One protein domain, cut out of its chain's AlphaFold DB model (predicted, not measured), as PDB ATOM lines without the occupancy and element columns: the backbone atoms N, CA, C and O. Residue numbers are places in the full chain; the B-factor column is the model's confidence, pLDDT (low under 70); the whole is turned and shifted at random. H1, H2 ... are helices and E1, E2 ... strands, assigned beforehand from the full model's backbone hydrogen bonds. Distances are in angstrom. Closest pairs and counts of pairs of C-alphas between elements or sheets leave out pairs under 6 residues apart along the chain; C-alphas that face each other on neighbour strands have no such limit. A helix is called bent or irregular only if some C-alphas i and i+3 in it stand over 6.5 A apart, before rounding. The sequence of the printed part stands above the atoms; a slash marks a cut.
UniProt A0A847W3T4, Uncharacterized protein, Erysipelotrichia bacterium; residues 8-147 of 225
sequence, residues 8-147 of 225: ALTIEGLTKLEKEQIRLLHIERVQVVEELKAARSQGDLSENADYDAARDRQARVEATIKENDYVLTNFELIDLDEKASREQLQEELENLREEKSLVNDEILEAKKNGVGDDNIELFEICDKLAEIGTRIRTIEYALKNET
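AT A GLANCE: This is residues 8 to 147 of the 225 residues of an uncharacterized protein of Erysipelotrichia bacterium (UniProt A0A847W3T4). Two helical hairpins, H1 with H2 and H3 with H4, form a loose rod where H1a crosses H4 in the middle. The 140 printed residues, mostly helix, run H1, H2, E1, H3, H4, with radius of gyration of the C-alphas 18.4 A and spans of 62 by 30 by 18 A.

HOW THE PARTS SIT: H1, residues 11 to 41, one helix by its hydrogen bonds, is bent: C-alphas 25 and 28 are 6.5 A apart, between arms H1a, 11 to 25, and H1b, 28 to 41. H1b and H2, residues 49 to 74, form a hairpin, closest C-alphas Ala 39 and Tyr 51, 5.1 A. H1a touches H4, residues 120 to 147, at a steep tilt of 48 degrees, closest C-alphas Lys 19 and Ala 130, 5.1 A. H3, residues 86 to 113, and H4 form a hairpin, closest C-alphas Ala 110 and Leu 122, 5.7 A. Every O i to N i+4 pair is within hydrogen-bond range in H1a, H1b and H2, 22 of 24 in H3 and 23 of 24 in H4.

IN THESE COORDINATES: H1a begins at C-alpha 11 (3.921, 7.269, 17.145). H2 spans 37.8 A, H3 41.0 A. E1, residues 75 to 77, pairs with no named strand. H4, 42.4 A from first to last C-alpha, is only just irregular, with C-alphas 144 and 147 6.6 A apart, and it ends at C-alpha 147 (-9.529, 13.332, 31.442).

THE WHOLE: The printed part has no cut and no long link. Residues 45 to 47, 79 and 147 are under pLDDT 70.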
ATOM      1  N   ALA A   8      -1.205  -1.828  21.226       82.31
ATOM      2  CA  ALA A   8      -0.450  -0.639  21.532       82.31
ATOM      3  C   ALA A   8       0.544  -0.312  20.412       82.31
ATOM      4  O   ALA A   8       1.158  -1.221  19.848       82.31
ATOM      5  N   LEU A   9       0.668   0.978  20.105       87.38
ATOM      6  CA  LEU A   9       1.506   1.504  19.034       87.38
ATOM      7  C   LEU A   9       2.306   2.713  19.505       87.38
ATOM      8  O   LEU A   9       1.784   3.607  20.174       87.38
ATOM      9  N   THR A  10       3.566   2.768  19.097       89.44
ATOM     10  CA  THR A  10       4.361   4.001  19.130       89.44
ATOM     11  C   THR A  10       3.860   4.991  18.074       89.44
ATOM     12  O   THR A  10       3.195   4.601  17.112       89.44
ATOM     13  N   ILE A  11       4.215   6.276  18.197       90.06
ATOM     14  CA  ILE A  11       3.921   7.269  17.145       90.06
ATOM     15  C   ILE A  11       4.560   6.839  15.815       90.06
ATOM     16  O   ILE A  11       3.915   6.903  14.778       90.06
ATOM     17  N   GLU A  12       5.789   6.313  15.847       90.50
ATOM     18  CA  GLU A  12       6.476   5.800  14.655       90.50
ATOM     19  C   GLU A  12       5.730   4.614  14.017       90.50
ATOM     20  O   GLU A  12       5.579   4.553  12.795       90.50
ATOM     21  N   GLY A  13       5.255   3.669  14.833       91.44
ATOM     22  CA  GLY A  13       4.450   2.541  14.367       91.44
ATOM     23  C   GLY A  13       3.123   2.990  13.765       91.44
ATOM     24  O   GLY A  13       2.740   2.501  12.701       91.44
ATOM     25  N   LEU A  14       2.471   3.980  14.382       94.06
ATOM     26  CA  LEU A  14       1.274   4.610  13.833       94.06
ATOM     27  C   LEU A  14       1.555   5.261  12.471       94.06
ATOM     28  O   LEU A  14       0.792   5.031  11.537       94.06
ATOM     29  N   THR A  15       2.657   6.006  12.330       95.56
ATOM     30  CA  THR A  15       3.046   6.625  11.052       95.56
ATOM     31  C   THR A  15       3.264   5.585   9.963       95.56
ATOM     32  O   THR A  15       2.777   5.749   8.845       95.56
ATOM     33  N   LYS A  16       3.974   4.492  10.268       95.75
ATOM     34  CA  LYS A  16       4.193   3.398   9.308       95.75
ATOM     35  C   LYS A  16       2.874   2.772   8.864       95.75
ATOM     36  O   LYS A  16       2.687   2.525   7.676       95.75
ATOM     37  N   LEU A  17       1.964   2.550   9.809       95.75
ATOM     38  CA  LEU A  17       0.655   1.971   9.535       95.75
ATOM     39  C   LEU A  17      -0.231   2.906   8.697       95.75
ATOM     40  O   LEU A  17      -0.880   2.448   7.762       95.75
ATOM     41  N   GLU A  18      -0.227   4.210   8.990       97.31
ATOM     42  CA  GLU A  18      -0.919   5.229   8.187       97.31
ATOM     43  C   GLU A  18      -0.357   5.311   6.761       97.31
ATOM     44  O   GLU A  18      -1.132   5.312   5.803       97.31
ATOM     45  N   LYS A  19       0.976   5.298   6.596       97.62
ATOM     46  CA  LYS A  19       1.624   5.286   5.271       97.62
ATOM     47  C   LYS A  19       1.197   4.080   4.448       97.62
ATOM     48  O   LYS A  19       0.771   4.235   3.304       97.62
ATOM     49  N   GLU A  20       1.254   2.892   5.045       97.44
ATOM     50  CA  GLU A  20       0.822   1.668   4.375       97.44
ATOM     51  C   GLU A  20      -0.672   1.719   4.023       97.44
ATOM     52  O   GLU A  20      -1.055   1.427   2.891       97.44
ATOM     53  N   GLN A  21      -1.527   2.167   4.947       97.75
ATOM     54  CA  GLN A  21      -2.966   2.281   4.701       97.75
ATOM     55  C   GLN A  21      -3.286   3.235   3.544       97.75
ATOM     56  O   GLN A  21      -4.106   2.913   2.679       97.75
ATOM     57  N   ILE A  22      -2.642   4.401   3.500       97.69
ATOM     58  CA  ILE A  22      -2.860   5.394   2.442       97.69
ATOM     59  C   ILE A  22      -2.335   4.885   1.103       97.69
ATOM     60  O   ILE A  22      -3.043   5.004   0.100       97.69
ATOM     61  N   ARG A  23      -1.159   4.252   1.080       96.50
ATOM     62  CA  ARG A  23      -0.624   3.604  -0.121       96.50
ATOM     63  C   ARG A  23      -1.594   2.553  -0.662       96.50
ATOM     64  O   ARG A  23      -1.932   2.586  -1.847       96.50
ATOM     65  N   LEU A  24      -2.095   1.664   0.197       97.31
ATOM     66  CA  LEU A  24      -3.065   0.641  -0.196       97.31
ATOM     67  C   LEU A  24      -4.338   1.271  -0.773       97.31
ATOM     68  O   LEU A  24      -4.803   0.855  -1.832       97.31
ATOM     69  N   LEU A  25      -4.888   2.300  -0.122       96.75
ATOM     70  CA  LEU A  25      -6.139   2.944  -0.540       96.75
ATOM     71  C   LEU A  25      -6.010   3.770  -1.823       96.75
ATOM     72  O   LEU A  25      -6.912   3.737  -2.667       96.75
ATOM     73  N   HIS A  26      -4.935   4.546  -1.957       95.81
ATOM     74  CA  HIS A  26      -4.808   5.534  -3.025       95.81
ATOM     75  C   HIS A  26      -4.016   5.041  -4.230       95.81
ATOM     76  O   HIS A  26      -4.254   5.561  -5.320       95.81
ATOM     77  N   ILE A  27      -3.164   4.032  -4.063       95.12
ATOM     78  CA  ILE A  27      -2.286   3.526  -5.118       95.12
ATOM     79  C   ILE A  27      -2.688   2.094  -5.464       95.12
ATOM     80  O   ILE A  27      -3.310   1.860  -6.501       95.12
ATOM     81  N   GLU A  28      -2.437   1.133  -4.574       96.00
ATOM     82  CA  GLU A  28      -2.543  -0.292  -4.924       96.00
ATOM     83  C   GLU A  28      -3.970  -0.735  -5.236       96.00
ATOM     84  O   GLU A  28      -4.206  -1.445  -6.215       96.00
ATOM     85  N   ARG A  29      -4.954  -0.277  -4.459       96.88
ATOM     86  CA  ARG A  29      -6.366  -0.571  -4.721       96.88
ATOM     87  C   ARG A  29      -6.820  -0.022  -6.073       96.88
ATOM     88  O   ARG A  29      -7.648  -0.648  -6.733       96.88
ATOM     89  N   VAL A  30      -6.291   1.130  -6.490       95.56
ATOM     90  CA  VAL A  30      -6.612   1.735  -7.790       95.56
ATOM     91  C   VAL A  30      -5.953   0.939  -8.917       95.56
ATOM     92  O   VAL A  30      -6.648   0.571  -9.864       95.56
ATOM     93  N   GLN A  31      -4.675   0.574  -8.768       95.00
ATOM     94  CA  GLN A  31      -3.953  -0.286  -9.715       95.00
ATOM     95  C   GLN A  31      -4.668  -1.629  -9.923       95.00
ATOM     96  O   GLN A  31      -4.927  -2.024 -11.055       95.00
ATOM     97  N   VAL A  32      -5.091  -2.295  -8.842       96.00
ATOM     98  CA  VAL A  32      -5.859  -3.553  -8.911       96.00
ATOM     99  C   VAL A  32      -7.151  -3.386  -9.721       96.00
ATOM    100  O   VAL A  32      -7.544  -4.272 -10.481       96.00
ATOM    101  N   VAL A  33      -7.838  -2.250  -9.581       94.62
ATOM    102  CA  VAL A  33      -9.051  -1.966 -10.362       94.62
ATOM    103  C   VAL A  33      -8.727  -1.781 -11.847       94.62
ATOM    104  O   VAL A  33      -9.513  -2.217 -12.691       94.62
ATOM    105  N   GLU A  34      -7.606  -1.146 -12.181       93.31
ATOM    106  CA  GLU A  34      -7.132  -0.997 -13.564       93.31
ATOM    107  C   GLU A  34      -6.727  -2.345 -14.173       93.31
ATOM    108  O   GLU A  34      -7.175  -2.664 -15.275       93.31
ATOM    109  N   GLU A  35      -6.005  -3.181 -13.423       93.06
ATOM    110  CA  GLU A  35      -5.641  -4.554 -13.799       93.06
ATOM    111  C   GLU A  35      -6.884  -5.405 -14.080       93.06
ATOM    112  O   GLU A  35      -6.999  -6.020 -15.141       93.06
ATOM    113  N   LEU A  36      -7.877  -5.378 -13.186       92.62
ATOM    114  CA  LEU A  36      -9.134  -6.106 -13.378       92.62
ATOM    115  C   LEU A  36      -9.909  -5.617 -14.607       92.62
ATOM    116  O   LEU A  36     -10.550  -6.418 -15.293       92.62
ATOM    117  N   LYS A  37      -9.892  -4.310 -14.893       92.44
ATOM    118  CA  LYS A  37     -10.514  -3.754 -16.107       92.44
ATOM    119  C   LYS A  37      -9.775  -4.210 -17.364       92.44
ATOM    120  O   LYS A  37     -10.438  -4.589 -18.329       92.44
ATOM    121  N   ALA A  38      -8.444  -4.195 -17.341       90.56
ATOM    122  CA  ALA A  38      -7.607  -4.641 -18.449       90.56
ATOM    123  C   ALA A  38      -7.771  -6.144 -18.711       90.56
ATOM    124  O   ALA A  38      -7.976  -6.541 -19.851       90.56
ATOM    125  N   ALA A  39      -7.787  -6.983 -17.675       90.81
ATOM    126  CA  ALA A  39      -8.008  -8.417 -17.833       90.81
ATOM    127  C   ALA A  39      -9.406  -8.718 -18.411       90.81
ATOM    128  O   ALA A  39      -9.555  -9.535 -19.317       90.81
ATOM    129  N   ARG A  40     -10.445  -7.988 -17.971       87.25
ATOM    130  CA  ARG A  40     -11.814  -8.136 -18.502       87.25
ATOM    131  C   ARG A  40     -11.963  -7.752 -19.972       87.25
ATOM    132  O   ARG A  40     -12.857  -8.280 -20.630       87.25
ATOM    133  N   SER A  41     -11.138  -6.844 -20.493       87.06
ATOM    134  CA  SER A  41     -11.215  -6.440 -21.903       87.06
ATOM    135  C   SER A  41     -10.625  -7.483 -22.862       87.06
ATOM    136  O   SER A  41     -10.913  -7.424 -24.055       87.06
ATOM    137  N   GLN A  42      -9.876  -8.471 -22.352       81.62
ATOM    138  CA  GLN A  42      -9.265  -9.543 -23.148       81.62
ATOM    139  C   GLN A  42     -10.258 -10.656 -23.562       81.62
ATOM    140  O   GLN A  42      -9.907 -11.550 -24.328       81.62
ATOM    141  N   GLY A  43     -11.526 -10.567 -23.140       70.38
ATOM    142  CA  GLY A  43     -12.653 -11.308 -23.721       70.38
ATOM    143  C   GLY A  43     -12.867 -12.727 -23.186       70.38
ATOM    144  O   GLY A  43     -13.971 -13.025 -22.732       70.38
ATOM    145  N   ASP A  44     -11.852 -13.592 -23.210       75.12
ATOM    146  CA  ASP A  44     -11.966 -14.945 -22.647       75.12
ATOM    147  C   ASP A  44     -11.530 -14.949 -21.181       75.12
ATOM    148  O   ASP A  44     -10.349 -14.859 -20.871       75.12
ATOM    149  N   LEU A  45     -12.500 -14.997 -20.270       66.94
ATOM    150  CA  LEU A  45     -12.266 -14.989 -18.824       66.94
ATOM    151  C   LEU A  45     -12.004 -16.389 -18.256       66.94
ATOM    152  O   LEU A  45     -11.576 -16.496 -17.111       66.94
ATOM    153  N   SER A  46     -12.300 -17.452 -19.013       68.00
ATOM    154  CA  SER A  46     -12.310 -18.822 -18.483       68.00
ATOM    155  C   SER A  46     -10.915 -19.435 -18.313       68.00
ATOM    156  O   SER A  46     -10.767 -20.374 -17.533       68.00
ATOM    157  N   GLU A  47      -9.899 -18.851 -18.959       69.62
ATOM    158  CA  GLU A  47      -8.475 -19.210 -18.839       69.62
ATOM    159  C   GLU A  47      -7.574 -17.977 -18.591       69.62
ATOM    160  O   GLU A  47      -6.372 -17.998 -18.859       69.62
ATOM    161  N   ASN A  48      -8.143 -16.867 -18.104       82.62
ATOM    162  CA  ASN A  48      -7.402 -15.616 -17.958       82.62
ATOM    163  C   ASN A  48      -6.581 -15.584 -16.661       82.62
ATOM    164  O   ASN A  48      -7.053 -15.141 -15.613       82.62
ATOM    165  N   ALA A  49      -5.320 -16.007 -16.758       88.31
ATOM    166  CA  ALA A  49      -4.374 -15.974 -15.645       88.31
ATOM    167  C   ALA A  49      -4.179 -14.562 -15.052       88.31
ATOM    168  O   ALA A  49      -4.025 -14.434 -13.837       88.31
ATOM    169  N   ASP A  50      -4.235 -13.506 -15.875       87.94
ATOM    170  CA  ASP A  50      -4.117 -12.119 -15.406       87.94
ATOM    171  C   ASP A  50      -5.337 -11.714 -14.566       87.94
ATOM    172  O   ASP A  50      -5.209 -11.001 -13.569       87.94
ATOM    173  N   TYR A  51      -6.529 -12.196 -14.932       90.38
ATOM    174  CA  TYR A  51      -7.752 -11.963 -14.168       90.38
ATOM    175  C   TYR A  51      -7.693 -12.629 -12.792       90.38
ATOM    176  O   TYR A  51      -7.980 -11.978 -11.782       90.38
ATOM    177  N   ASP A  52      -7.296 -13.902 -12.745       91.38
ATOM    178  CA  ASP A  52      -7.165 -14.645 -11.490       91.38
ATOM    179  C   ASP A  52      -6.108 -14.004 -10.578       91.38
ATOM    180  O   ASP A  52      -6.373 -13.748  -9.399       91.38
ATOM    181  N   ALA A  53      -4.950 -13.632 -11.136       93.31
ATOM    182  CA  ALA A  53      -3.890 -12.943 -10.401       93.31
ATOM    183  C   ALA A  53      -4.352 -11.590  -9.829       93.31
ATOM    184  O   ALA A  53      -4.102 -11.299  -8.652       93.31
ATOM    185  N   ALA A  54      -5.062 -10.780 -10.623       94.31
ATOM    186  CA  ALA A  54      -5.599  -9.494 -10.183       94.31
ATOM    187  C   ALA A  54      -6.676  -9.662  -9.096       94.31
ATOM    188  O   ALA A  54      -6.731  -8.887  -8.138       94.31
ATOM    189  N   ARG A  55      -7.508 -10.707  -9.189       94.62
ATOM    190  CA  ARG A  55      -8.539 -11.027  -8.189       94.62
ATOM    191  C   ARG A  55      -7.926 -11.495  -6.870       94.62
ATOM    192  O   ARG A  55      -8.389 -11.090  -5.801       94.62
ATOM    193  N   ASP A  56      -6.865 -12.287  -6.926       96.00
ATOM    194  CA  ASP A  56      -6.107 -12.684  -5.739       96.00
ATOM    195  C   ASP A  56      -5.376 -11.495  -5.105       96.00
ATOM    196  O   ASP A  56      -5.365 -11.355  -3.877       96.00
ATOM    197  N   ARG A  57      -4.801 -10.599  -5.921       96.25
ATOM    198  CA  ARG A  57      -4.215  -9.340  -5.435       96.25
ATOM    199  C   ARG A  57      -5.270  -8.471  -4.753       96.25
ATOM    200  O   ARG A  57      -5.020  -8.000  -3.646       96.25
ATOM    201  N   GLN A  58      -6.459  -8.340  -5.345       97.44
ATOM    202  CA  GLN A  58      -7.592  -7.639  -4.737       97.44
ATOM    203  C   GLN A  58      -7.936  -8.207  -3.359       97.44
ATOM    204  O   GLN A  58      -8.074  -7.450  -2.401       97.44
ATOM    205  N   ALA A  59      -8.049  -9.533  -3.244       97.88
ATOM    206  CA  ALA A  59      -8.380 -10.182  -1.981       97.88
ATOM    207  C   ALA A  59      -7.332  -9.900  -0.893       97.88
ATOM    208  O   ALA A  59      -7.705  -9.624   0.247       97.88
ATOM    209  N   ARG A  60      -6.037  -9.927  -1.241       97.75
ATOM    210  CA  ARG A  60      -4.948  -9.590  -0.310       97.75
ATOM    211  C   ARG A  60      -4.994  -8.126   0.121       97.75
ATOM    212  O   ARG A  60      -5.009  -7.867   1.318       97.75
ATOM    213  N   VAL A  61      -5.079  -7.194  -0.830       97.81
ATOM    214  CA  VAL A  61      -5.110  -5.747  -0.546       97.81
ATOM    215  C   VAL A  61      -6.291  -5.390   0.358       97.81
ATOM    216  O   VAL A  61      -6.110  -4.716   1.367       97.81
ATOM    217  N   GLU A  62      -7.497  -5.878   0.055       98.00
ATOM    218  CA  GLU A  62      -8.684  -5.594   0.874       98.00
ATOM    219  C   GLU A  62      -8.601  -6.245   2.266       98.00
ATOM    220  O   GLU A  62      -9.089  -5.675   3.244       98.00
ATOM    221  N   ALA A  63      -7.963  -7.416   2.388       97.88
ATOM    222  CA  ALA A  63      -7.713  -8.037   3.686       97.88
ATOM    223  C   ALA A  63      -6.758  -7.190   4.543       97.88
ATOM    224  O   ALA A  63      -7.073  -6.928   5.704       97.88
ATOM    225  N   THR A  64      -5.654  -6.708   3.966       97.31
ATOM    226  CA  THR A  64      -4.687  -5.850   4.667       97.31
ATOM    227  C   THR A  64      -5.296  -4.502   5.047       97.31
ATOM    228  O   THR A  64      -5.162  -4.086   6.192       97.31
ATOM    229  N   ILE A  65      -6.046  -3.855   4.145       97.62
ATOM    230  CA  ILE A  65      -6.775  -2.609   4.451       97.62
ATOM    231  C   ILE A  65      -7.682  -2.799   5.668       97.62
ATOM    232  O   ILE A  65      -7.742  -1.931   6.537       97.62
ATOM    233  N   LYS A  66      -8.389  -3.932   5.735       96.50
ATOM    234  CA  LYS A  66      -9.295  -4.248   6.842       96.50
ATOM    235  C   LYS A  66      -8.549  -4.495   8.154       96.50
ATOM    236  O   LYS A  66      -9.034  -4.094   9.209       96.50
ATOM    237  N   GLU A  67      -7.410  -5.177   8.105       94.00
ATOM    238  CA  GLU A  67      -6.568  -5.399   9.282       94.00
ATOM    239  C   GLU A  67      -6.000  -4.078   9.806       94.00
ATOM    240  O   GLU A  67      -6.189  -3.755  10.978       94.00
ATOM    241  N   ASN A  68      -5.409  -3.268   8.928       95.38
ATOM    242  CA  ASN A  68      -4.880  -1.951   9.270       95.38
ATOM    243  C   ASN A  68      -5.967  -1.031   9.839       95.38
ATOM    244  O   ASN A  68      -5.740  -0.384  10.857       95.38
ATOM    245  N   ASP A  69      -7.160  -1.002   9.237       94.38
ATOM    246  CA  ASP A  69      -8.303  -0.225   9.735       94.38
ATOM    247  C   ASP A  69      -8.727  -0.659  11.148       94.38
ATOM    248  O   ASP A  69      -8.978   0.182  12.020       94.38
ATOM    249  N   TYR A  70      -8.727  -1.971  11.413       92.69
ATOM    250  CA  TYR A  70      -8.985  -2.498  12.750       92.69
ATOM    251  C   TYR A  70      -7.940  -2.009  13.758       92.69
ATOM    252  O   TYR A  70      -8.314  -1.551  14.840       92.69
ATOM    253  N   VAL A  71      -6.653  -2.051  13.405       91.00
ATOM    254  CA  VAL A  71      -5.584  -1.540  14.271       91.00
ATOM    255  C   VAL A  71      -5.726  -0.027  14.491       91.00
ATOM    256  O   VAL A  71      -5.779   0.415  15.636       91.00
ATOM    257  N   LEU A  72      -5.885   0.764  13.426       92.25
ATOM    258  CA  LEU A  72      -6.038   2.228  13.475       92.25
ATOM    259  C   LEU A  72      -7.274   2.694  14.259       92.25
ATOM    260  O   LEU A  72      -7.341   3.852  14.676       92.25
ATOM    261  N   THR A  73      -8.254   1.814  14.463       90.31
ATOM    262  CA  THR A  73      -9.454   2.089  15.263       90.31
ATOM    263  C   THR A  73      -9.289   1.692  16.732       90.31
ATOM    264  O   THR A  73      -9.865   2.338  17.608       90.31
ATOM    265  N   ASN A  74      -8.512   0.644  17.017       87.81
ATOM    266  CA  ASN A  74      -8.454  -0.001  18.335       87.81
ATOM    267  C   ASN A  74      -7.080   0.097  19.014       87.81
ATOM    268  O   ASN A  74      -6.792  -0.664  19.941       87.81
ATOM    269  N   PHE A  75      -6.224   1.005  18.552       88.44
ATOM    270  CA  PHE A  75      -4.895   1.173  19.114       88.44
ATOM    271  C   PHE A  75      -4.875   1.989  20.412       88.44
ATOM    272  O   PHE A  75      -5.727   2.848  20.658       88.44
ATOM    273  N   GLU A  76      -3.837   1.765  21.213       87.00
ATOM    274  CA  GLU A  76      -3.442   2.657  22.303       87.00
ATOM    275  C   GLU A  76      -2.066   3.257  22.010       87.00
ATOM    276  O   GLU A  76      -1.098   2.520  21.816       87.00
ATOM    277  N   LEU A  77      -1.955   4.591  21.980       86.31
ATOM    278  CA  LEU A  77      -0.641   5.221  21.872       86.31
ATOM    279  C   LEU A  77       0.152   5.042  23.150       86.31
ATOM    280  O   LEU A  77      -0.301   5.373  24.254       86.31
ATOM    281  N   ILE A  78       1.380   4.605  22.934       80.69
ATOM    282  CA  ILE A  78       2.437   4.557  23.923       80.69
ATOM    283  C   ILE A  78       3.462   5.655  23.629       80.69
ATOM    284  O   ILE A  78       3.605   6.089  22.487       80.69
ATOM    285  N   ASP A  79       4.145   6.122  24.677       69.31
ATOM    286  CA  ASP A  79       5.167   7.181  24.600       69.31
ATOM    287  C   ASP A  79       4.656   8.557  24.108       69.31
ATOM    288  O   ASP A  79       5.334   9.312  23.415       69.31
ATOM    289  N   LEU A  80       3.417   8.906  24.466       80.06
ATOM    290  CA  LEU A  80       2.875  10.233  24.185       80.06
ATOM    291  C   LEU A  80       3.241  11.228  25.299       80.06
ATOM    292  O   LEU A  80       2.537  11.325  26.309       80.06
ATOM    293  N   ASP A  81       4.301  12.007  25.090       79.06
ATOM    294  CA  ASP A  81       4.659  13.168  25.921       79.06
ATOM    295  C   ASP A  81       4.139  14.473  25.295       79.06
ATOM    296  O   ASP A  81       4.899  15.320  24.825       79.06
ATOM    297  N   GLU A  82       2.811  14.621  25.249       84.44
ATOM    298  CA  GLU A  82       2.180  15.837  24.730       84.44
ATOM    299  C   GLU A  82       2.115  16.930  25.810       84.44
ATOM    300  O   GLU A  82       1.543  16.740  26.891       84.44
ATOM    301  N   LYS A  83       2.718  18.085  25.504       83.31
ATOM    302  CA  LYS A  83       2.878  19.235  26.417       83.31
ATOM    303  C   LYS A  83       2.026  20.431  26.021       83.31
ATOM    304  O   LYS A  83       1.893  21.355  26.828       83.31
ATOM    305  N   ALA A  84       1.483  20.433  24.805       88.19
ATOM    306  CA  ALA A  84       0.581  21.475  24.349       88.19
ATOM    307  C   ALA A  84      -0.677  21.537  25.230       88.19
ATOM    308  O   ALA A  84      -1.155  20.526  25.756       88.19
ATOM    309  N   SER A  85      -1.212  22.744  25.409       91.12
ATOM    310  CA  SER A  85      -2.482  22.922  26.101       91.12
ATOM    311  C   SER A  85      -3.626  22.339  25.272       91.12
ATOM    312  O   SER A  85      -3.555  22.253  24.046       91.12
ATOM    313  N   ARG A  86      -4.727  21.987  25.939       91.06
ATOM    314  CA  ARG A  86      -5.945  21.520  25.271       91.06
ATOM    315  C   ARG A  86      -6.416  22.468  24.164       91.06
ATOM    316  O   ARG A  86      -6.813  22.004  23.104       91.06
ATOM    317  N   GLU A  87      -6.362  23.774  24.413       93.94
ATOM    318  CA  GLU A  87      -6.748  24.810  23.446       93.94
ATOM    319  C   GLU A  87      -5.823  24.796  22.221       93.94
ATOM    320  O   GLU A  87      -6.313  24.765  21.096       93.94
ATOM    321  N   GLN A  88      -4.503  24.711  22.430       95.25
ATOM    322  CA  GLN A  88      -3.519  24.619  21.343       95.25
ATOM    323  C   GLN A  88      -3.722  23.359  20.494       95.25
ATOM    324  O   GLN A  88      -3.672  23.415  19.270       95.25
ATOM    325  N   LEU A  89      -3.994  22.227  21.143       95.31
ATOM    326  CA  LEU A  89      -4.267  20.960  20.468       95.31
ATOM    327  C   LEU A  89      -5.557  21.008  19.644       95.31
ATOM    328  O   LEU A  89      -5.621  20.434  18.562       95.31
ATOM    329  N   GLN A  90      -6.596  21.677  20.146       95.88
ATOM    330  CA  GLN A  90      -7.851  21.840  19.414       95.88
ATOM    331  C   GLN A  90      -7.680  22.727  18.177       95.88
ATOM    332  O   GLN A  90      -8.191  22.368  17.120       95.88
ATOM    333  N   GLU A  91      -6.938  23.828  18.302       97.56
ATOM    334  CA  GLU A  91      -6.604  24.713  17.181       97.56
ATOM    335  C   GLU A  91      -5.765  23.980  16.121       97.56
ATOM    336  O   GLU A  91      -6.086  24.012  14.933       97.56
ATOM    337  N   GLU A  92      -4.727  23.248  16.539       97.69
ATOM    338  CA  GLU A  92      -3.906  22.442  15.629       97.69
ATOM    339  C   GLU A  92      -4.740  21.367  14.909       97.69
ATOM    340  O   GLU A  92      -4.607  21.182  13.700       97.69
ATOM    341  N   LEU A  93      -5.639  20.687  15.629       97.19
ATOM    342  CA  LEU A  93      -6.528  19.674  15.060       97.19
ATOM    343  C   LEU A  93      -7.474  20.246  13.994       97.19
ATOM    344  O   LEU A  93      -7.744  19.569  13.001       97.19
ATOM    345  N   GLU A  94      -8.001  21.453  14.198       97.75
ATOM    346  CA  GLU A  94      -8.852  22.136  13.217       97.75
ATOM    347  C   GLU A  94      -8.065  22.441  11.937       97.75
ATOM    348  O   GLU A  94      -8.461  21.991  10.858       97.75
ATOM    349  N   ASN A  95      -6.889  23.059  12.072       98.12
ATOM    350  CA  ASN A  95      -6.002  23.363  10.946       98.12
ATOM    351  C   ASN A  95      -5.601  22.101  10.162       98.12
ATOM    352  O   ASN A  95      -5.672  22.074   8.934       98.12
ATOM    353  N   LEU A  96      -5.228  21.021  10.858       98.12
ATOM    354  CA  LEU A  96      -4.846  19.759  10.215       98.12
ATOM    355  C   LEU A  96      -6.013  19.091   9.483       98.12
ATOM    356  O   LEU A  96      -5.798  18.405   8.485       98.12
ATOM    357  N   ARG A  97      -7.256  19.260   9.951       97.44
ATOM    358  CA  ARG A  97      -8.443  18.740   9.251       97.44
ATOM    359  C   ARG A  97      -8.714  19.504   7.959       97.44
ATOM    360  O   ARG A  97      -9.075  18.872   6.966       97.44
ATOM    361  N   GLU A  98      -8.510  20.818   7.960       97.69
ATOM    362  CA  GLU A  98      -8.575  21.629   6.740       97.69
ATOM    363  C   GLU A  98      -7.460  21.241   5.764       97.69
ATOM    364  O   GLU A  98      -7.740  20.933   4.603       97.69
ATOM    365  N   GLU A  99      -6.215  21.148   6.243       98.12
ATOM    366  CA  GLU A  99      -5.078  20.723   5.423       98.12
ATOM    367  C   GLU A  99      -5.298  19.319   4.846       98.12
ATOM    368  O   GLU A  99      -5.096  19.099   3.651       98.12
ATOM    369  N   LYS A 100      -5.800  18.378   5.654       97.62
ATOM    370  CA  LYS A 100      -6.174  17.036   5.195       97.62
ATOM    371  C   LYS A 100      -7.186  17.086   4.055       97.62
ATOM    372  O   LYS A 100      -7.096  16.273   3.138       97.62
ATOM    373  N   SER A 101      -8.166  17.990   4.107       97.62
ATOM    374  CA  SER A 101      -9.144  18.140   3.025       97.62
ATOM    375  C   SER A 101      -8.466  18.576   1.726       97.62
ATOM    376  O   SER A 101      -8.682  17.943   0.698       97.62
ATOM    377  N   LEU A 102      -7.602  19.592   1.789       97.81
ATOM    378  CA  LEU A 102      -6.864  20.100   0.627       97.81
ATOM    379  C   LEU A 102      -5.957  19.025   0.015       97.81
ATOM    380  O   LEU A 102      -5.974  18.812  -1.194       97.81
ATOM    381  N   VAL A 103      -5.231  18.283   0.854       97.50
ATOM    382  CA  VAL A 103      -4.361  17.184   0.410       97.50
ATOM    383  C   VAL A 103      -5.169  16.063  -0.259       97.50
ATOM    384  O   VAL A 103      -4.713  15.467  -1.230       97.50
ATOM    385  N   ASN A 104      -6.396  15.782   0.195       96.31
ATOM    386  CA  ASN A 104      -7.259  14.819  -0.500       96.31
ATOM    387  C   ASN A 104      -7.649  15.293  -1.907       96.31
ATOM    388  O   ASN A 104      -7.677  14.472  -2.828       96.31
ATOM    389  N   ASP A 105      -7.916  16.587  -2.086       97.31
ATOM    390  CA  ASP A 105      -8.207  17.163  -3.403       97.31
ATOM    391  C   ASP A 105      -6.975  17.100  -4.325       97.31
ATOM    392  O   ASP A 105      -7.096  16.711  -5.490       97.31
ATOM    393  N   GLU A 106      -5.779  17.379  -3.793       97.44
ATOM    394  CA  GLU A 106      -4.505  17.225  -4.512       97.44
ATOM    395  C   GLU A 106      -4.294  15.780  -4.991       97.44
ATOM    396  O   GLU A 106      -3.936  15.560  -6.149       97.44
ATOM    397  N   ILE A 107      -4.602  14.779  -4.155       95.62
ATOM    398  CA  ILE A 107      -4.529  13.367  -4.561       95.62
ATOM    399  C   ILE A 107      -5.491  13.069  -5.716       95.62
ATOM    400  O   ILE A 107      -5.136  12.333  -6.641       95.62
ATOM    401  N   LEU A 108      -6.720  13.590  -5.673       94.75
ATOM    402  CA  LEU A 108      -7.688  13.376  -6.752       94.75
ATOM    403  C   LEU A 108      -7.192  13.955  -8.080       94.75
ATOM    404  O   LEU A 108      -7.404  13.332  -9.125       94.75
ATOM    405  N   GLU A 109      -6.527  15.109  -8.043       95.25
ATOM    406  CA  GLU A 109      -5.921  15.710  -9.230       95.25
ATOM    407  C   GLU A 109      -4.717  14.895  -9.718       95.25
ATOM    408  O   GLU A 109      -4.684  14.504 -10.885       95.25
ATOM    409  N   ALA A 110      -3.785  14.551  -8.823       94.75
ATOM    410  CA  ALA A 110      -2.571  13.803  -9.152       94.75
ATOM    411  C   ALA A 110      -2.877  12.433  -9.780       94.75
ATOM    412  O   ALA A 110      -2.207  12.015 -10.727       94.75
ATOM    413  N   LYS A 111      -3.943  11.756  -9.328       94.19
ATOM    414  CA  LYS A 111      -4.401  10.473  -9.896       94.19
ATOM    415  C   LYS A 111      -4.801  10.550 -11.368       94.19
ATOM    416  O   LYS A 111      -4.799   9.521 -12.043       94.19
ATOM    417  N   LYS A 112      -5.136  11.731 -11.899       92.38
ATOM    418  CA  LYS A 112      -5.429  11.893 -13.336       92.38
ATOM    419  C   LYS A 112      -4.201  11.640 -14.209       92.38
ATOM    420  O   LYS A 112      -4.366  11.283 -15.374       92.38
ATOM    421  N   ASN A 113      -3.003  11.770 -13.641       90.19
ATOM    422  CA  ASN A 113      -1.736  11.466 -14.301       90.19
ATOM    423  C   ASN A 113      -1.326   9.986 -14.149       90.19
ATOM    424  O   ASN A 113      -0.242   9.611 -14.581       90.19
ATOM    425  N   GLY A 114      -2.190   9.142 -13.573       89.94
ATOM    426  CA  GLY A 114      -1.935   7.726 -13.317       89.94
ATOM    427  C   GLY A 114      -1.612   7.432 -11.852       89.94
ATOM    428  O   GLY A 114      -1.419   8.333 -11.040       89.94
ATOM    429  N   VAL A 115      -1.575   6.147 -11.506       88.56
ATOM    430  CA  VAL A 115      -1.256   5.644 -10.154       88.56
ATOM    431  C   VAL A 115      -0.075   4.668 -10.165       88.56
ATOM    432  O   VAL A 115       0.075   3.859  -9.254       88.56
ATOM    433  N   GLY A 116       0.717   4.684 -11.238       84.81
ATOM    434  CA  GLY A 116       1.912   3.859 -11.376       84.81
ATOM    435  C   GLY A 116       3.066   4.349 -10.502       84.81
ATOM    436  O   GLY A 116       3.042   5.462  -9.976       84.81
ATOM    437  N   ASP A 117       4.095   3.510 -10.383       81.56
ATOM    438  CA  ASP A 117       5.314   3.797  -9.610       81.56
ATOM    439  C   ASP A 117       6.112   4.999 -10.160       81.56
ATOM    440  O   ASP A 117       7.012   5.517  -9.502       81.56
ATOM    441  N   ASP A 118       5.788   5.457 -11.368       85.19
ATOM    442  CA  ASP A 118       6.351   6.633 -12.025       85.19
ATOM    443  C   ASP A 118       5.717   7.963 -11.576       85.19
ATOM    444  O   ASP A 118       6.307   9.024 -11.799       85.19
ATOM    445  N   ASN A 119       4.562   7.937 -10.899       90.88
ATOM    446  CA  ASN A 119       3.906   9.141 -10.384       90.88
ATOM    447  C   ASN A 119       4.462   9.559  -9.009       90.88
ATOM    448  O   ASN A 119       3.792   9.430  -7.985       90.88
ATOM    449  N   ILE A 120       5.693  10.077  -8.992       92.25
ATOM    450  CA  ILE A 120       6.401  10.508  -7.769       92.25
ATOM    451  C   ILE A 120       5.580  11.524  -6.958       92.25
ATOM    452  O   ILE A 120       5.491  11.403  -5.740       92.25
ATOM    453  N   GLU A 121       4.934  12.479  -7.634       94.44
ATOM    454  CA  GLU A 121       4.097  13.505  -6.999       94.44
ATOM    455  C   GLU A 121       2.971  12.874  -6.163       94.44
ATOM    456  O   GLU A 121       2.760  13.254  -5.013       94.44
ATOM    457  N   LEU A 122       2.292  11.846  -6.685       94.69
ATOM    458  CA  LEU A 122       1.249  11.141  -5.938       94.69
ATOM    459  C   LEU A 122       1.792  10.471  -4.668       94.69
ATOM    460  O   LEU A 122       1.112  10.502  -3.639       94.69
ATOM    461  N   PHE A 123       2.988   9.877  -4.718       94.56
ATOM    462  CA  PHE A 123       3.612   9.272  -3.535       94.56
ATOM    463  C   PHE A 123       3.954  10.326  -2.478       94.56
ATOM    464  O   PHE A 123       3.641  10.120  -1.307       94.56
ATOM    465  N   GLU A 124       4.514  11.469  -2.881       95.88
ATOM    466  CA  GLU A 124       4.836  12.568  -1.960       95.88
ATOM    467  C   GLU A 124       3.579  13.128  -1.275       95.88
ATOM    468  O   GLU A 124       3.569  13.341  -0.057       95.88
ATOM    469  N   ILE A 125       2.486  13.306  -2.025       97.25
ATOM    470  CA  ILE A 125       1.206  13.770  -1.469       97.25
ATOM    471  C   ILE A 125       0.607  12.707  -0.526       97.25
ATOM    472  O   ILE A 125       0.078  13.045   0.536       97.25
ATOM    473  N   CYS A 126       0.714  11.417  -0.867       96.69
ATOM    474  CA  CYS A 126       0.276  10.321   0.005       96.69
ATOM    475  C   CYS A 126       1.070  10.271   1.320       96.69
ATOM    476  O   CYS A 126       0.471  10.114   2.386       96.69
ATOM    477  N   ASP A 127       2.389  10.460   1.269       96.69
ATOM    478  CA  ASP A 127       3.232  10.542   2.465       96.69
ATOM    479  C   ASP A 127       2.830  11.732   3.341       96.69
ATOM    480  O   ASP A 127       2.660  11.578   4.554       96.69
ATOM    481  N   LYS A 128       2.580  12.899   2.733       97.94
ATOM    482  CA  LYS A 128       2.065  14.072   3.450       97.94
ATOM    483  C   LYS A 128       0.728  13.774   4.140       97.94
ATOM    484  O   LYS A 128       0.552  14.118   5.311       97.94
ATOM    485  N   LEU A 129      -0.202  13.111   3.448       97.81
ATOM    486  CA  LEU A 129      -1.492  12.715   4.022       97.81
ATOM    487  C   LEU A 129      -1.312  11.789   5.237       97.81
ATOM    488  O   LEU A 129      -2.060  11.915   6.209       97.81
ATOM    489  N   ALA A 130      -0.323  10.894   5.197       97.69
ATOM    490  CA  ALA A 130      -0.035   9.963   6.284       97.69
ATOM    491  C   ALA A 130       0.524  10.661   7.525       97.69
ATOM    492  O   ALA A 130       0.097  10.363   8.644       97.69
ATOM    493  N   GLU A 131       1.423  11.629   7.347       97.81
ATOM    494  CA  GLU A 131       1.943  12.431   8.461       97.81
ATOM    495  C   GLU A 131       0.817  13.250   9.120       97.81
ATOM    496  O   GLU A 131       0.667  13.244  10.347       97.81
ATOM    497  N   ILE A 132      -0.057  13.868   8.313       97.94
ATOM    498  CA  ILE A 132      -1.241  14.588   8.814       97.94
ATOM    499  C   ILE A 132      -2.185  13.634   9.561       97.94
ATOM    500  O   ILE A 132      -2.635  13.938  10.669       97.94
ATOM    501  N   GLY A 133      -2.480  12.468   8.979       97.56
ATOM    502  CA  GLY A 133      -3.327  11.441   9.593       97.56
ATOM    503  C   GLY A 133      -2.792  10.982  10.950       97.56
ATOM    504  O   GLY A 133      -3.544  10.932  11.929       97.56
ATOM    505  N   THR A 134      -1.482  10.752  11.030       97.19
ATOM    506  CA  THR A 134      -0.777  10.402  12.269       97.19
ATOM    507  C   THR A 134      -0.942  11.494  13.322       97.19
ATOM    508  O   THR A 134      -1.318  11.202  14.466       97.19
ATOM    509  N   ARG A 135      -0.696  12.761  12.961       97.38
ATOM    510  CA  ARG A 135      -0.775  13.872  13.917       97.38
ATOM    511  C   ARG A 135      -2.199  14.079  14.425       97.38
ATOM    512  O   ARG A 135      -2.384  14.184  15.636       97.38
ATOM    513  N   ILE A 136      -3.201  14.027  13.544       97.31
ATOM    514  CA  ILE A 136      -4.623  14.103  13.924       97.31
ATOM    515  C   ILE A 136      -4.962  13.040  14.970       97.31
ATOM    516  O   ILE A 136      -5.473  13.370  16.040       97.31
ATOM    517  N   ARG A 137      -4.626  11.773  14.705       95.56
ATOM    518  CA  ARG A 137      -4.905  10.673  15.640       95.56
ATOM    519  C   ARG A 137      -4.184  10.835  16.970       95.56
ATOM    520  O   ARG A 137      -4.759  10.549  18.019       95.56
ATOM    521  N   THR A 138      -2.943  11.309  16.928       94.38
ATOM    522  CA  THR A 138      -2.147  11.584  18.126       94.38
ATOM    523  C   THR A 138      -2.820  12.634  19.007       94.38
ATOM    524  O   THR A 138      -2.989  12.418  20.209       94.38
ATOM    525  N   ILE A 139      -3.276  13.735  18.405       95.31
ATOM    526  CA  ILE A 139      -3.988  14.801  19.114       95.31
ATOM    527  C   ILE A 139      -5.330  14.297  19.662       95.31
ATOM    528  O   ILE A 139      -5.647  14.523  20.831       95.31
ATOM    529  N   GLU A 140      -6.113  13.577  18.857       93.69
ATOM    530  CA  GLU A 140      -7.400  13.016  19.282       93.69
ATOM    531  C   GLU A 140      -7.238  12.063  20.476       93.69
ATOM    532  O   GLU A 140      -8.010  12.128  21.439       93.69
ATOM    533  N   TYR A 141      -6.194  11.231  20.461       91.81
ATOM    534  CA  TYR A 141      -5.840  10.369  21.585       91.81
ATOM    535  C   TYR A 141      -5.444  11.176  22.830       91.81
ATOM    536  O   TYR A 141      -5.941  10.896  23.928       91.81
ATOM    537  N   ALA A 142      -4.604  12.208  22.674       90.50
ATOM    538  CA  ALA A 142      -4.192  13.096  23.766       90.50
ATOM    539  C   ALA A 142      -5.408  13.735  24.458       90.50
ATOM    540  O   ALA A 142      -5.567  13.641  25.680       90.50
ATOM    541  N   LEU A 143      -6.309  14.318  23.661       91.12
ATOM    542  CA  LEU A 143      -7.509  15.018  24.123       91.12
ATOM    543  C   LEU A 143      -8.518  14.091  24.817       91.12
ATOM    544  O   LEU A 143      -9.223  14.537  25.731       91.12
ATOM    545  N   LYS A 144      -8.597  12.822  24.390       88.94
ATOM    546  CA  LYS A 144      -9.432  11.783  25.014       88.94
ATOM    547  C   LYS A 144      -8.886  11.390  26.391       88.94
ATOM    548  O   LYS A 144      -9.644  11.334  27.364       88.94
ATOM    549  N   ASN A 145      -7.576  11.171  26.491       79.38
ATOM    550  CA  ASN A 145      -6.941  10.613  27.689       79.38
ATOM    551  C   ASN A 145      -6.576  11.645  28.763       79.38
ATOM    552  O   ASN A 145      -6.404  11.275  29.928       79.38
ATOM    553  N   GLU A 146      -6.539  12.936  28.432       70.00
ATOM    554  CA  GLU A 146      -6.323  14.040  29.381       70.00
ATOM    555  C   GLU A 146      -7.279  13.993  30.594       70.00
ATOM    556  O   GLU A 146      -6.896  14.325  31.717       70.00
ATOM    557  N   THR A 147      -8.494  13.471  30.401       55.06
ATOM    558  CA  THR A 147      -9.529  13.332  31.442       55.06
ATOM    559  C   THR A 147      -9.236  12.260  32.507       55.06
ATOM    560  O   THR A 147      -9.943  12.189  33.512       55.06
TER     561      THR A 147